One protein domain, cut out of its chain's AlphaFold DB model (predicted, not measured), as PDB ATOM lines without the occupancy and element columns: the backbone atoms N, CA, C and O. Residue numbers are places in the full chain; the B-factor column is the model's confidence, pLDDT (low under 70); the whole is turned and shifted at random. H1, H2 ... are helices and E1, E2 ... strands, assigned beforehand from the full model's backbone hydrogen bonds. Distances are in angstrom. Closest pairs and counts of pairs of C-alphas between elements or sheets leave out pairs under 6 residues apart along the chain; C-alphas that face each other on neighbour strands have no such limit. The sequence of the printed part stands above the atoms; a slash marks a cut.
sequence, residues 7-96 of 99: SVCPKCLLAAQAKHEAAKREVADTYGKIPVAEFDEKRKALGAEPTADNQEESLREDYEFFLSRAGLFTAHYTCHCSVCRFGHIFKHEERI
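This is residues 7 to 96 of the 99 residues of an uncharacterized protein of marine sediment metagenome (UniProt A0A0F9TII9). What shape is this? It is a long rod: the helical hairpin H1 and H2 makes one end, and the narrow three-stranded sheet E1, E2, E3 carries on from the start of H1 to the other end. What is in it? The 90 printed residues hold, in order, H1, H2, E1, E2, E3, a mixed class; the sheet, E1 - E2 - E3, is an antiparallel meander, each strand pairing with the one before. How spread out is it? Extended: radius of gyration of the C-alphas 21.8 A, spans 75 by 20 by 17 A.

Where are the helices? H1, residues 10 to 29, starts at C-alpha (-44.639, 29.516, -4.573) and measures 28.5 A; H2 is residues 36 to 45, 14.1 A. Where are the strands? E1 is residues 57 to 67, 30.6 A; E2, 72 to 81, 30.4 A; E3, 87 to 95, 27.5 A, ending at C-alpha (-25.496, 54.576, 2.837).

How do the helices sit? H1, with residues 24 to 27 alone, touches H2, closest C-alphas Val 27 and Arg 43 at 6.4 A, opposite ways at a shallow tilt of 3 degrees. Every O i to N i+4 pair in both is within hydrogen-bond range. H1 only grazes the sheet, with residues 10 to 12. How do strands pair? Within hydrogen-bond range are N 62 and O 78 in hairpin E1 and E2, 2.8 A, and N 77 and O 90 in hairpin E2 and E3, 2.8 A.

How large? The farthest C-alphas, Pro 35 and Ala 70, are 74.6 A apart. Any long link, cut or low confidence? H2 to E1 is long, 11 residues; the printed part has no cut, and no printed residue is under pLDDT 70.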
ATOM      1  N   SER A   7     -50.451  36.810  -1.396       94.62
ATOM      2  CA  SER A   7     -50.132  36.286  -2.712       94.62
ATOM      3  C   SER A   7     -50.117  34.763  -2.674       94.62
ATOM      4  O   SER A   7     -50.233  34.120  -1.620       94.62
ATOM      5  N   VAL A   8     -50.011  34.138  -3.843       96.50
ATOM      6  CA  VAL A   8     -49.908  32.682  -3.935       96.50
ATOM      7  C   VAL A   8     -48.535  32.235  -3.454       96.50
ATOM      8  O   VAL A   8     -47.499  32.657  -3.967       96.50
ATOM      9  N   CYS A   9     -48.510  31.317  -2.485       97.44
ATOM     10  CA  CYS A   9     -47.249  30.770  -2.009       97.44
ATOM     11  C   CYS A   9     -46.573  29.926  -3.106       97.44
ATOM     12  O   CYS A   9     -47.136  28.905  -3.517       97.44
ATOM     13  N   PRO A  10     -45.327  30.247  -3.511       96.50
ATOM     14  CA  PRO A  10     -44.639  29.516  -4.573       96.50
ATOM     15  C   PRO A  10     -44.390  28.053  -4.189       96.50
ATOM     16  O   PRO A  10     -44.488  27.158  -5.025       96.50
ATOM     17  N   LYS A  11     -44.133  27.775  -2.905       97.00
ATOM     18  CA  LYS A  11     -43.937  26.405  -2.415       97.00
ATOM     19  C   LYS A  11     -45.229  25.582  -2.471       97.00
ATOM     20  O   LYS A  11     -45.175  24.404  -2.815       97.00
ATOM     21  N   CYS A  12     -46.375  26.188  -2.150       97.31
ATOM     22  CA  CYS A  12     -47.679  25.529  -2.264       97.31
ATOM     23  C   CYS A  12     -48.037  25.264  -3.728       97.31
ATOM     24  O   CYS A  12     -48.448  24.150  -4.047       97.31
ATOM     25  N   LEU A  13     -47.809  26.238  -4.614       97.38
ATOM     26  CA  LEU A  13     -48.043  26.087  -6.048       97.38
ATOM     27  C   LEU A  13     -47.206  24.943  -6.637       97.38
ATOM     28  O   LEU A  13     -47.758  24.054  -7.279       97.38
ATOM     29  N   LEU A  14     -45.901  24.902  -6.346       97.31
ATOM     30  CA  LEU A  14     -45.026  23.811  -6.792       97.31
ATOM     31  C   LEU A  14     -45.500  22.446  -6.276       97.31
ATOM     32  O   LEU A  14     -45.478  21.458  -7.009       97.31
ATOM     33  N   ALA A  15     -45.962  22.378  -5.024       96.81
ATOM     34  CA  ALA A  15     -46.505  21.146  -4.464       96.81
ATOM     35  C   ALA A  15     -47.820  20.723  -5.144       96.81
ATOM     36  O   ALA A  15     -48.023  19.534  -5.389       96.81
ATOM     37  N   ALA A  16     -48.704  21.670  -5.466       96.56
ATOM     38  CA  ALA A  16     -49.945  21.405  -6.189       96.56
ATOM     39  C   ALA A  16     -49.662  20.907  -7.614       96.56
ATOM     40  O   ALA A  16     -50.210  19.886  -8.026       96.56
ATOM     41  N   GLN A  17     -48.745  21.562  -8.328       97.25
ATOM     42  CA  GLN A  17     -48.305  21.154  -9.663       97.25
ATOM     43  C   GLN A  17     -47.699  19.749  -9.656       97.25
ATOM     44  O   GLN A  17     -48.083  18.913 -10.469       97.25
ATOM     45  N   ALA A  18     -46.824  19.449  -8.691       97.19
ATOM     46  CA  ALA A  18     -46.234  18.120  -8.552       97.19
ATOM     47  C   ALA A  18     -47.292  17.032  -8.294       97.19
ATOM     48  O   ALA A  18     -47.217  15.953  -8.880       97.19
ATOM     49  N   LYS A  19     -48.301  17.312  -7.455       96.38
ATOM     50  CA  LYS A  19     -49.423  16.389  -7.214       96.38
ATOM     51  C   LYS A  19     -50.260  16.163  -8.471       96.38
ATOM     52  O   LYS A  19     -50.601  15.025  -8.774       96.38
ATOM     53  N   HIS A  20     -50.575  17.230  -9.197       96.38
ATOM     54  CA  HIS A  20     -51.356  17.146 -10.425       96.38
ATOM     55  C   HIS A  20     -50.610  16.370 -11.522       96.38
ATOM     56  O   HIS A  20     -51.196  15.527 -12.196       96.38
ATOM     57  N   GLU A  21     -49.303  16.586 -11.655       97.12
ATOM     58  CA  GLU A  21     -48.452  15.841 -12.584       97.12
ATOM     59  C   GLU A  21     -48.335  14.356 -12.205       97.12
ATOM     60  O   GLU A  21     -48.408  13.487 -13.073       97.12
ATOM     61  N   ALA A  22     -48.218  14.036 -10.912       96.81
ATOM     62  CA  ALA A  22     -48.261  12.650 -10.449       96.81
ATOM     63  C   ALA A  22     -49.606  11.982 -10.791       96.81
ATOM     64  O   ALA A  22     -49.618  10.896 -11.368       96.81
ATOM     65  N   ALA A  23     -50.729  12.662 -10.539       95.94
ATOM     66  CA  ALA A  23     -52.059  12.155 -10.877       95.94
ATOM     67  C   ALA A  23     -52.245  11.963 -12.396       95.94
ATOM     68  O   ALA A  23     -52.796  10.950 -12.829       95.94
ATOM     69  N   LYS A  24     -51.738  12.889 -13.225       96.38
ATOM     70  CA  LYS A  24     -51.716  12.742 -14.692       96.38
ATOM     71  C   LYS A  24     -51.006  11.456 -15.115       96.38
ATOM     72  O   LYS A  24     -51.526  10.732 -15.964       96.38
ATOM     73  N   ARG A  25     -49.843  11.163 -14.523       95.81
ATOM     74  CA  ARG A  25     -49.073   9.939 -14.805       95.81
ATOM     75  C   ARG A  25     -49.824   8.688 -14.375       95.81
ATOM     76  O   ARG A  25     -49.948   7.770 -15.174       95.81
ATOM     77  N   GLU A  26     -50.402   8.686 -13.177       94.81
ATOM     78  CA  GLU A  26     -51.212   7.560 -12.695       94.81
ATOM     79  C   GLU A  26     -52.391   7.260 -13.627       94.81
ATOM     80  O   GLU A  26     -52.640   6.102 -13.961       94.81
ATOM     81  N   VAL A  27     -53.104   8.290 -14.095       94.31
ATOM     82  CA  VAL A  27     -54.190   8.103 -15.066       94.31
ATOM     83  C   VAL A  27     -53.638   7.559 -16.380       94.31
ATOM     84  O   VAL A  27     -54.173   6.571 -16.885       94.31
ATOM     85  N   ALA A  28     -52.555   8.129 -16.911       93.56
ATOM     86  CA  ALA A  28     -51.924   7.647 -18.139       93.56
ATOM     87  C   ALA A  28     -51.498   6.169 -18.040       93.56
ATOM     88  O   ALA A  28     -51.729   5.406 -18.976       93.56
ATOM     89  N   ASP A  29     -50.990   5.734 -16.886       95.12
ATOM     90  CA  ASP A  29     -50.583   4.347 -16.638       95.12
ATOM     91  C   ASP A  29     -51.754   3.354 -16.635       95.12
ATOM     92  O   ASP A  29     -51.538   2.144 -16.772       95.12
ATOM     93  N   THR A  30     -52.995   3.828 -16.484       94.06
ATOM     94  CA  THR A  30     -54.205   2.996 -16.607       94.06
ATOM     95  C   THR A  30     -54.700   2.848 -18.045       94.06
ATOM     96  O   THR A  30     -55.575   2.019 -18.302       94.06
ATOM     97  N   TYR A  31     -54.137   3.599 -18.996       92.19
ATOM     98  CA  TYR A  31     -54.553   3.544 -20.393       92.19
ATOM     99  C   TYR A  31     -54.414   2.122 -20.958       92.19
ATOM    100  O   TYR A  31     -53.363   1.489 -20.860       92.19
ATOM    101  N   GLY A  32     -55.508   1.598 -21.513       91.88
ATOM    102  CA  GLY A  32     -55.574   0.232 -22.039       91.88
ATOM    103  C   GLY A  32     -55.653  -0.883 -20.984       91.88
ATOM    104  O   GLY A  32     -55.786  -2.042 -21.366       91.88
ATOM    105  N   LYS A  33     -55.604  -0.567 -19.679       95.00
ATOM    106  CA  LYS A  33     -55.805  -1.536 -18.578       95.00
ATOM    107  C   LYS A  33     -57.241  -1.560 -18.056       95.00
ATOM    108  O   LYS A  33     -57.671  -2.570 -17.509       95.00
ATOM    109  N   ILE A  34     -57.961  -0.452 -18.209       92.94
ATOM    110  CA  ILE A  34     -59.353  -0.284 -17.779       92.94
ATOM    111  C   ILE A  34     -60.251   0.052 -18.978       92.94
ATOM    112  O   ILE A  34     -59.740   0.491 -20.017       92.94
ATOM    113  N   PRO A  35     -61.581  -0.129 -18.864       96.00
ATOM    114  CA  PRO A  35     -62.520   0.301 -19.894       96.00
ATOM    115  C   PRO A  35     -62.355   1.785 -20.243       96.00
ATOM    116  O   PRO A  35     -62.127   2.621 -19.370       96.00
ATOM    117  N   VAL A  36     -62.531   2.127 -21.523       93.12
ATOM    118  CA  VAL A  36     -62.345   3.501 -22.032       93.12
ATOM    119  C   VAL A  36     -63.211   4.514 -21.281       93.12
ATOM    120  O   VAL A  36     -62.722   5.580 -20.931       93.12
ATOM    121  N   ALA A  37     -64.460   4.159 -20.967       94.50
ATOM    122  CA  ALA A  37     -65.351   5.026 -20.199       94.50
ATOM    123  C   ALA A  37     -64.780   5.360 -18.809       94.50
ATOM    124  O   ALA A  37     -64.797   6.515 -18.401       94.50
ATOM    125  N   GLU A  38     -64.210   4.380 -18.102       92.94
ATOM    126  CA  GLU A  38     -63.591   4.606 -16.790       92.94
ATOM    127  C   GLU A  38     -62.311   5.443 -16.893       92.94
ATOM    128  O   GLU A  38     -62.056   6.301 -16.046       92.94
ATOM    129  N   PHE A  39     -61.514   5.225 -17.943       93.56
ATOM    130  CA  PHE A  39     -60.340   6.048 -18.230       93.56
ATOM    131  C   PHE A  39     -60.721   7.503 -18.515       93.56
ATOM    132  O   PHE A  39     -60.105   8.421 -17.973       93.56
ATOM    133  N   ASP A  40     -61.751   7.727 -19.330       92.62
ATOM    134  CA  ASP A  40     -62.224   9.066 -19.661       92.62
ATOM    135  C   ASP A  40     -62.760   9.805 -18.434       92.62
ATOM    136  O   ASP A  40     -62.453  10.985 -18.262       92.62
ATOM    137  N   GLU A  41     -63.487   9.121 -17.550       94.25
ATOM    138  CA  GLU A  41     -63.942   9.712 -16.290       94.25
ATOM    139  C   GLU A  41     -62.761  10.068 -15.373       94.25
ATOM    140  O   GLU A  41     -62.701  11.185 -14.855       94.25
ATOM    141  N   LYS A  42     -61.756   9.189 -15.247       92.62
ATOM    142  CA  LYS A  42     -60.521   9.494 -14.499       92.62
ATOM    143  C   LYS A  42     -59.764  10.684 -15.083       92.62
ATOM    144  O   LYS A  42     -59.285  11.532 -14.337       92.62
ATOM    145  N   ARG A  43     -59.671  10.771 -16.410       92.31
ATOM    146  CA  ARG A  43     -59.002  11.879 -17.101       92.31
ATOM    147  C   ARG A  43     -59.738  13.200 -16.900       92.31
ATOM    148  O   ARG A  43     -59.086  14.207 -16.647       92.31
ATOM    149  N   LYS A  44     -61.071  13.210 -16.984       93.50
ATOM    150  CA  LYS A  44     -61.879  14.409 -16.696       93.50
ATOM    151  C   LYS A  44     -61.724  14.858 -15.243       93.50
ATOM    152  O   LYS A  44     -61.654  16.057 -14.989       93.50
ATOM    153  N   ALA A  45     -61.630  13.911 -14.309       93.31
ATOM    154  CA  ALA A  45     -61.490  14.197 -12.884       93.31
ATOM    155  C   ALA A  45     -60.161  14.878 -12.502       93.31
ATOM    156  O   ALA A  45     -60.095  15.476 -11.432       93.31
ATOM    157  N   LEU A  46     -59.125  14.833 -13.355       92.88
ATOM    158  CA  LEU A  46     -57.862  15.551 -13.112       92.88
ATOM    159  C   LEU A  46     -58.058  17.071 -13.014       92.88
ATOM    160  O   LEU A  46     -57.309  17.734 -12.301       92.88
ATOM    161  N   GLY A  47     -59.085  17.610 -13.676       91.75
ATOM    162  CA  GLY A  47     -59.397  19.033 -13.634       91.75
ATOM    163  C   GLY A  47     -58.363  19.907 -14.348       91.75
ATOM    164  O   GLY A  47     -57.665  19.467 -15.264       91.75
ATOM    165  N   ALA A  48     -58.328  21.185 -13.968       93.06
ATOM    166  CA  ALA A  48     -57.394  22.161 -14.517       93.06
ATOM    167  C   ALA A  48     -56.033  22.090 -13.813       93.06
ATOM    168  O   ALA A  48     -55.941  21.800 -12.622       93.06
ATOM    169  N   GLU A  49     -54.974  22.421 -14.549       94.06
ATOM    170  CA  GLU A  49     -53.628  22.480 -13.991       94.06
ATOM    171  C   GLU A  49     -53.492  23.606 -12.956       94.06
ATOM    172  O   GLU A  49     -53.986  24.710 -13.203       94.06
ATOM    173  N   PRO A  50     -52.818  23.370 -11.816       95.12
ATOM    174  CA  PRO A  50     -52.579  24.418 -10.829       95.12
ATOM    175  C   PRO A  50     -51.704  25.554 -11.386       95.12
ATOM    176  O   PRO A  50     -50.563  25.339 -11.807       95.12
ATOM    177  N   THR A  51     -52.225  26.778 -11.338       95.12
ATOM    178  CA  THR A  51     -51.569  28.029 -11.747       95.12
ATOM    179  C   THR A  51     -51.735  29.086 -10.660       95.12
ATOM    180  O   THR A  51     -52.561  28.936  -9.767       95.12
ATOM    181  N   ALA A  52     -50.981  30.186 -10.715       91.56
ATOM    182  CA  ALA A  52     -51.173  31.277  -9.757       91.56
ATOM    183  C   ALA A  52     -52.620  31.819  -9.765       91.56
ATOM    184  O   ALA A  52     -53.165  32.104  -8.709       91.56
ATOM    185  N   ASP A  53     -53.275  31.860 -10.927       91.12
ATOM    186  CA  ASP A  53     -54.631  32.411 -11.064       91.12
ATOM    187  C   ASP A  53     -55.730  31.542 -10.425       91.12
ATOM    188  O   ASP A  53     -56.841  32.019 -10.201       91.12
ATOM    189  N   ASN A  54     -55.457  30.256 -10.167       90.50
ATOM    190  CA  ASN A  54     -56.434  29.309  -9.618       90.50
ATOM    191  C   ASN A  54     -56.016  28.699  -8.272       90.50
ATOM    192  O   ASN A  54     -56.602  27.706  -7.836       90.50
ATOM    193  N   GLN A  55     -54.994  29.265  -7.628       92.06
ATOM    194  CA  GLN A  55     -54.563  28.881  -6.291       92.06
ATOM    195  C   GLN A  55     -54.962  29.936  -5.266       92.06
ATOM    196  O   GLN A  55     -55.013  31.127  -5.554       92.06
ATOM    197  N   GLU A  56     -55.212  29.483  -4.041       92.06
ATOM    198  CA  GLU A  56     -55.515  30.379  -2.934       92.06
ATOM    199  C   GLU A  56     -54.279  31.186  -2.520       92.06
ATOM    200  O   GLU A  56     -53.170  30.656  -2.335       92.06
ATOM    201  N   GLU A  57     -54.492  32.484  -2.324       94.88
ATOM    202  CA  GLU A  57     -53.506  33.356  -1.712       94.88
ATOM    203  C   GLU A  57     -53.273  32.913  -0.268       94.88
ATOM    204  O   GLU A  57     -54.179  32.817   0.558       94.88
ATOM    205  N   SER A  58     -52.025  32.581   0.031       96.50
ATOM    206  CA  SER A  58     -51.635  31.987   1.309       96.50
ATOM    207  C   SER A  58     -50.299  32.507   1.816       96.50
ATOM    208  O   SER A  58     -49.887  32.120   2.907       96.50
ATOM    209  N   LEU A  59     -49.610  33.352   1.046       97.12
ATOM    210  CA  LEU A  59     -48.353  33.992   1.401       97.12
ATOM    211  C   LEU A  59     -48.624  35.436   1.812       97.12
ATOM    212  O   LEU A  59     -48.961  36.254   0.969       97.12
ATOM    213  N   ARG A  60     -48.463  35.751   3.094       96.31
ATOM    214  CA  ARG A  60     -48.486  37.126   3.588       96.31
ATOM    215  C   ARG A  60     -47.111  37.749   3.386       96.31
ATOM    216  O   ARG A  60     -46.116  37.162   3.811       96.31
ATOM    217  N   GLU A  61     -47.076  38.932   2.793       95.94
ATOM    218  CA  GLU A  61     -45.872  39.715   2.531       95.94
ATOM    219  C   GLU A  61     -45.890  41.029   3.324       95.94
ATOM    220  O   GLU A  61     -46.870  41.774   3.352       95.94
ATOM    221  N   ASP A  62     -44.776  41.347   3.964       95.19
ATOM    222  CA  ASP A  62     -44.574  42.586   4.696       95.19
ATOM    223  C   ASP A  62     -43.290  43.229   4.178       95.19
ATOM    224  O   ASP A  62     -42.232  42.604   4.156       95.19
ATOM    225  N   TYR A  63     -43.372  44.476   3.727       94.19
ATOM    226  CA  TYR A  63     -42.216  45.193   3.208       94.19
ATOM    227  C   TYR A  63     -42.182  46.628   3.707       94.19
ATOM    228  O   TYR A  63     -43.208  47.294   3.852       94.19
ATOM    229  N   GLU A  64     -40.971  47.103   3.949       94.56
ATOM    230  CA  GLU A  64     -40.683  48.443   4.416       94.56
ATOM    231  C   GLU A  64     -39.485  48.991   3.645       94.56
ATOM    232  O   GLU A  64     -38.447  48.342   3.510       94.56
ATOM    233  N   PHE A  65     -39.642  50.216   3.154       95.25
ATOM    234  CA  PHE A  65     -38.567  50.989   2.558       95.25
ATOM    235  C   PHE A  65     -38.500  52.326   3.275       95.25
ATOM    236  O   PHE A  65     -39.497  53.045   3.359       95.25
ATOM    237  N   PHE A  66     -37.323  52.668   3.783       94.88
ATOM    238  CA  PHE A  66     -37.105  53.920   4.490       94.88
ATOM    239  C   PHE A  66     -35.755  54.521   4.111       94.88
ATOM    240  O   PHE A  66     -34.769  53.811   3.927       94.88
ATOM    241  N   LEU A  67     -35.711  55.847   4.014       96.25
ATOM    242  CA  LEU A  67     -34.484  56.614   3.855       96.25
ATOM    243  C   LEU A  67     -34.393  57.622   4.999       96.25
ATOM    244  O   LEU A  67     -35.214  58.534   5.119       96.25
ATOM    245  N   SER A  68     -33.391  57.456   5.856       93.44
ATOM    246  CA  SER A  68     -33.153  58.381   6.963       93.44
ATOM    247  C   SER A  68     -32.589  59.721   6.481       93.44
ATOM    248  O   SER A  68     -31.934  59.811   5.444       93.44
ATOM    249  N   ARG A  69     -32.733  60.764   7.309       92.31
ATOM    250  CA  ARG A  69     -32.110  62.082   7.069       92.31
ATOM    251  C   ARG A  69     -30.576  62.042   7.009       92.31
ATOM    252  O   ARG A  69     -29.970  62.984   6.523       92.31
ATOM    253  N   ALA A  70     -29.960  60.971   7.509       92.50
ATOM    254  CA  ALA A  70     -28.515  60.749   7.486       92.50
ATOM    255  C   ALA A  70     -28.057  59.909   6.275       92.50
ATOM    256  O   ALA A  70     -26.969  59.329   6.306       92.50
ATOM    257  N   GLY A  71     -28.908  59.764   5.252       94.75
ATOM    258  CA  GLY A  71     -28.586  59.036   4.024       94.75
ATOM    259  C   GLY A  71     -28.501  57.515   4.187       94.75
ATOM    260  O   GLY A  71     -27.940  56.852   3.326       94.75
ATOM    261  N   LEU A  72     -29.005  56.937   5.283       96.56
ATOM    262  CA  LEU A  72     -29.146  55.477   5.405       96.56
ATOM    263  C   LEU A  72     -30.451  55.032   4.742       96.56
ATOM    264  O   LEU A  72     -31.525  55.352   5.261       96.56
ATOM    265  N   PHE A  73     -30.336  54.327   3.622       97.25
ATOM    266  CA  PHE A  73     -31.404  53.594   2.958       97.25
ATOM    267  C   PHE A  73     -31.557  52.209   3.591       97.25
ATOM    268  O   PHE A  73     -30.570  51.514   3.834       97.25
ATOM    269  N   THR A  74     -32.799  51.801   3.829       97.50
ATOM    270  CA  THR A  74     -33.159  50.483   4.351       97.50
ATOM    271  C   THR A  74     -34.284  49.902   3.509       97.50
ATOM    272  O   THR A  74     -35.318  50.545   3.322       97.50
ATOM    273  N   ALA A  75     -34.090  48.670   3.045       97.50
ATOM    274  CA  ALA A  75     -35.115  47.836   2.436       97.50
ATOM    275  C   ALA A  75     -35.267  46.565   3.274       97.50
ATOM    276  O   ALA A  75     -34.311  45.811   3.458       97.50
ATOM    277  N   HIS A  76     -36.464  46.322   3.790       97.62
ATOM    278  CA  HIS A  76     -36.786  45.143   4.578       97.62
ATOM    279  C   HIS A  76     -38.002  44.458   3.964       97.62
ATOM    280  O   HIS A  76     -39.012  45.098   3.698       97.62
ATOM    281  N   TYR A  77     -37.888  43.160   3.723       96.94
ATOM    282  CA  TYR A  77     -38.951  42.319   3.200       96.94
ATOM    283  C   TYR A  77     -39.046  41.064   4.058       96.94
ATOM    284  O   TYR A  77     -38.039  40.410   4.335       96.94
ATOM    285  N   THR A  78     -40.254  40.694   4.449       97.31
ATOM    286  CA  THR A  78     -40.550  39.407   5.061       97.31
ATOM    287  C   THR A  78     -41.773  38.795   4.400       97.31
ATOM    288  O   THR A  78     -42.663  39.490   3.915       97.31
ATOM    289  N   CYS A  79     -41.828  37.470   4.366       97.19
ATOM    290  CA  CYS A  79     -43.041  36.769   3.998       97.19
ATOM    291  C   CYS A  79     -43.206  35.478   4.787       97.19
ATOM    292  O   CYS A  79     -42.229  34.878   5.249       97.19
ATOM    293  N   HIS A  80     -44.454  35.043   4.939       97.75
ATOM    294  CA  HIS A  80     -44.785  33.763   5.547       97.75
ATOM    295  C   HIS A  80     -46.049  33.161   4.936       97.75
ATOM    296  O   HIS A  80     -47.011  33.856   4.624       97.75
ATOM    297  N   CYS A  81     -46.058  31.842   4.769       97.81
ATOM    298  CA  CYS A  81     -47.199  31.104   4.260       97.81
ATOM    299  C   CYS A  81     -48.014  30.501   5.405       97.81
ATOM    300  O   CYS A  81     -47.477  29.737   6.212       97.81
ATOM    301  N   SER A  82     -49.319  30.770   5.427       97.12
ATOM    302  CA  SER A  82     -50.260  30.240   6.424       97.12
ATOM    303  C   SER A  82     -50.482  28.725   6.313       97.12
ATOM    304  O   SER A  82     -50.832  28.080   7.300       97.12
ATOM    305  N   VAL A  83     -50.230  28.138   5.137       97.44
ATOM    306  CA  VAL A  83     -50.471  26.715   4.847       97.44
ATOM    307  C   VAL A  83     -49.221  25.866   5.087       97.44
ATOM    308  O   VAL A  83     -49.232  24.938   5.894       97.44
ATOM    309  N   CYS A  84     -48.120  26.164   4.390       96.31
ATOM    310  CA  CYS A  84     -46.926  25.310   4.396       96.31
ATOM    311  C   CYS A  84     -45.793  25.806   5.306       96.31
ATOM    312  O   CYS A  84     -44.728  25.184   5.340       96.31
ATOM    313  N   ARG A  85     -46.002  26.927   6.017       96.88
ATOM    314  CA  ARG A  85     -45.020  27.580   6.905       96.88
ATOM    315  C   ARG A  85     -43.719  28.012   6.220       96.88
ATOM    316  O   ARG A  85     -42.740  28.305   6.898       96.88
ATOM    317  N   PHE A  86     -43.684  28.033   4.887       97.44
ATOM    318  CA  PHE A  86     -42.605  28.686   4.153       97.44
ATOM    319  C   PHE A  86     -42.508  30.141   4.605       97.44
ATOM    320  O   PHE A  86     -43.534  30.797   4.736       97.44
ATOM    321  N   GLY A  87     -41.296  30.637   4.814       97.06
ATOM    322  CA  GLY A  87     -41.070  32.045   5.080       97.06
ATOM    323  C   GLY A  87     -39.706  32.475   4.578       97.06
ATOM    324  O   GLY A  87     -38.788  31.658   4.454       97.06
ATOM    325  N   HIS A  88     -39.594  33.758   4.270       97.69
ATOM    326  CA  HIS A  88     -38.363  34.383   3.821       97.69
ATOM    327  C   HIS A  88     -38.218  35.745   4.489       97.69
ATOM    328  O   HIS A  88     -39.205  36.432   4.731       97.69
ATOM    329  N   ILE A  89     -36.983  36.116   4.808       97.62
ATOM    330  CA  ILE A  89     -36.639  37.420   5.366       97.62
ATOM    331  C   ILE A  89     -35.448  37.932   4.571       97.62
ATOM    332  O   ILE A  89     -34.447  37.230   4.417       97.62
ATOM    333  N   PHE A  90     -35.562  39.163   4.095       97.75
ATOM    334  CA  PHE A  90     -34.529  39.885   3.382       97.75
ATOM    335  C   PHE A  90     -34.380  41.275   3.991       97.75
ATOM    336  O   PHE A  90     -35.362  41.984   4.201       97.75
ATOM    337  N   LYS A  91     -33.139  41.678   4.261       97.88
ATOM    338  CA  LYS A  91     -32.815  43.008   4.771       97.88
ATOM    339  C   LYS A  91     -31.587  43.543   4.044       97.88
ATOM    340  O   LYS A  91     -30.555  42.876   4.023       97.88
ATOM    341  N   HIS A  92     -31.703  44.748   3.501       97.50
ATOM    342  CA  HIS A  92     -30.617  45.508   2.886       97.50
ATOM    343  C   HIS A  92     -30.522  46.881   3.531       97.50
ATOM    344  O   HIS A  92     -31.533  47.547   3.760       97.50
ATOM    345  N   GLU A  93     -29.299  47.301   3.818       97.31
ATOM    346  CA  GLU A  93     -28.993  48.625   4.340       97.31
ATOM    347  C   GLU A  93     -27.810  49.190   3.567       97.31
ATOM    348  O   GLU A  93     -26.793  48.522   3.381       97.31
ATOM    349  N   GLU A  94     -27.943  50.434   3.126       96.75
ATOM    350  CA  GLU A  94     -26.929  51.097   2.322       96.75
ATOM    351  C   GLU A  94     -26.882  52.579   2.650       96.75
ATOM    352  O   GLU A  94     -27.909  53.229   2.849       96.75
ATOM    353  N   ARG A  95     -25.673  53.135   2.713       96.00
ATOM    354  CA  ARG A  95     -25.496  54.576   2.837       96.00
ATOM    355  C   ARG A  95     -25.365  55.174   1.445       96.00
ATOM    356  O   ARG A  95     -24.405  54.880   0.742       96.00
ATOM    357  N   ILE A  96     -26.323  56.014   1.079       94.69
ATOM    358  CA  ILE A  96     -26.328  56.705  -0.210       94.69
ATOM    359  C   ILE A  96     -25.517  58.000  -0.123       94.69
ATOM    360  O   ILE A  96     -25.464  58.636   0.935       94.69
TER     361      ILE A  96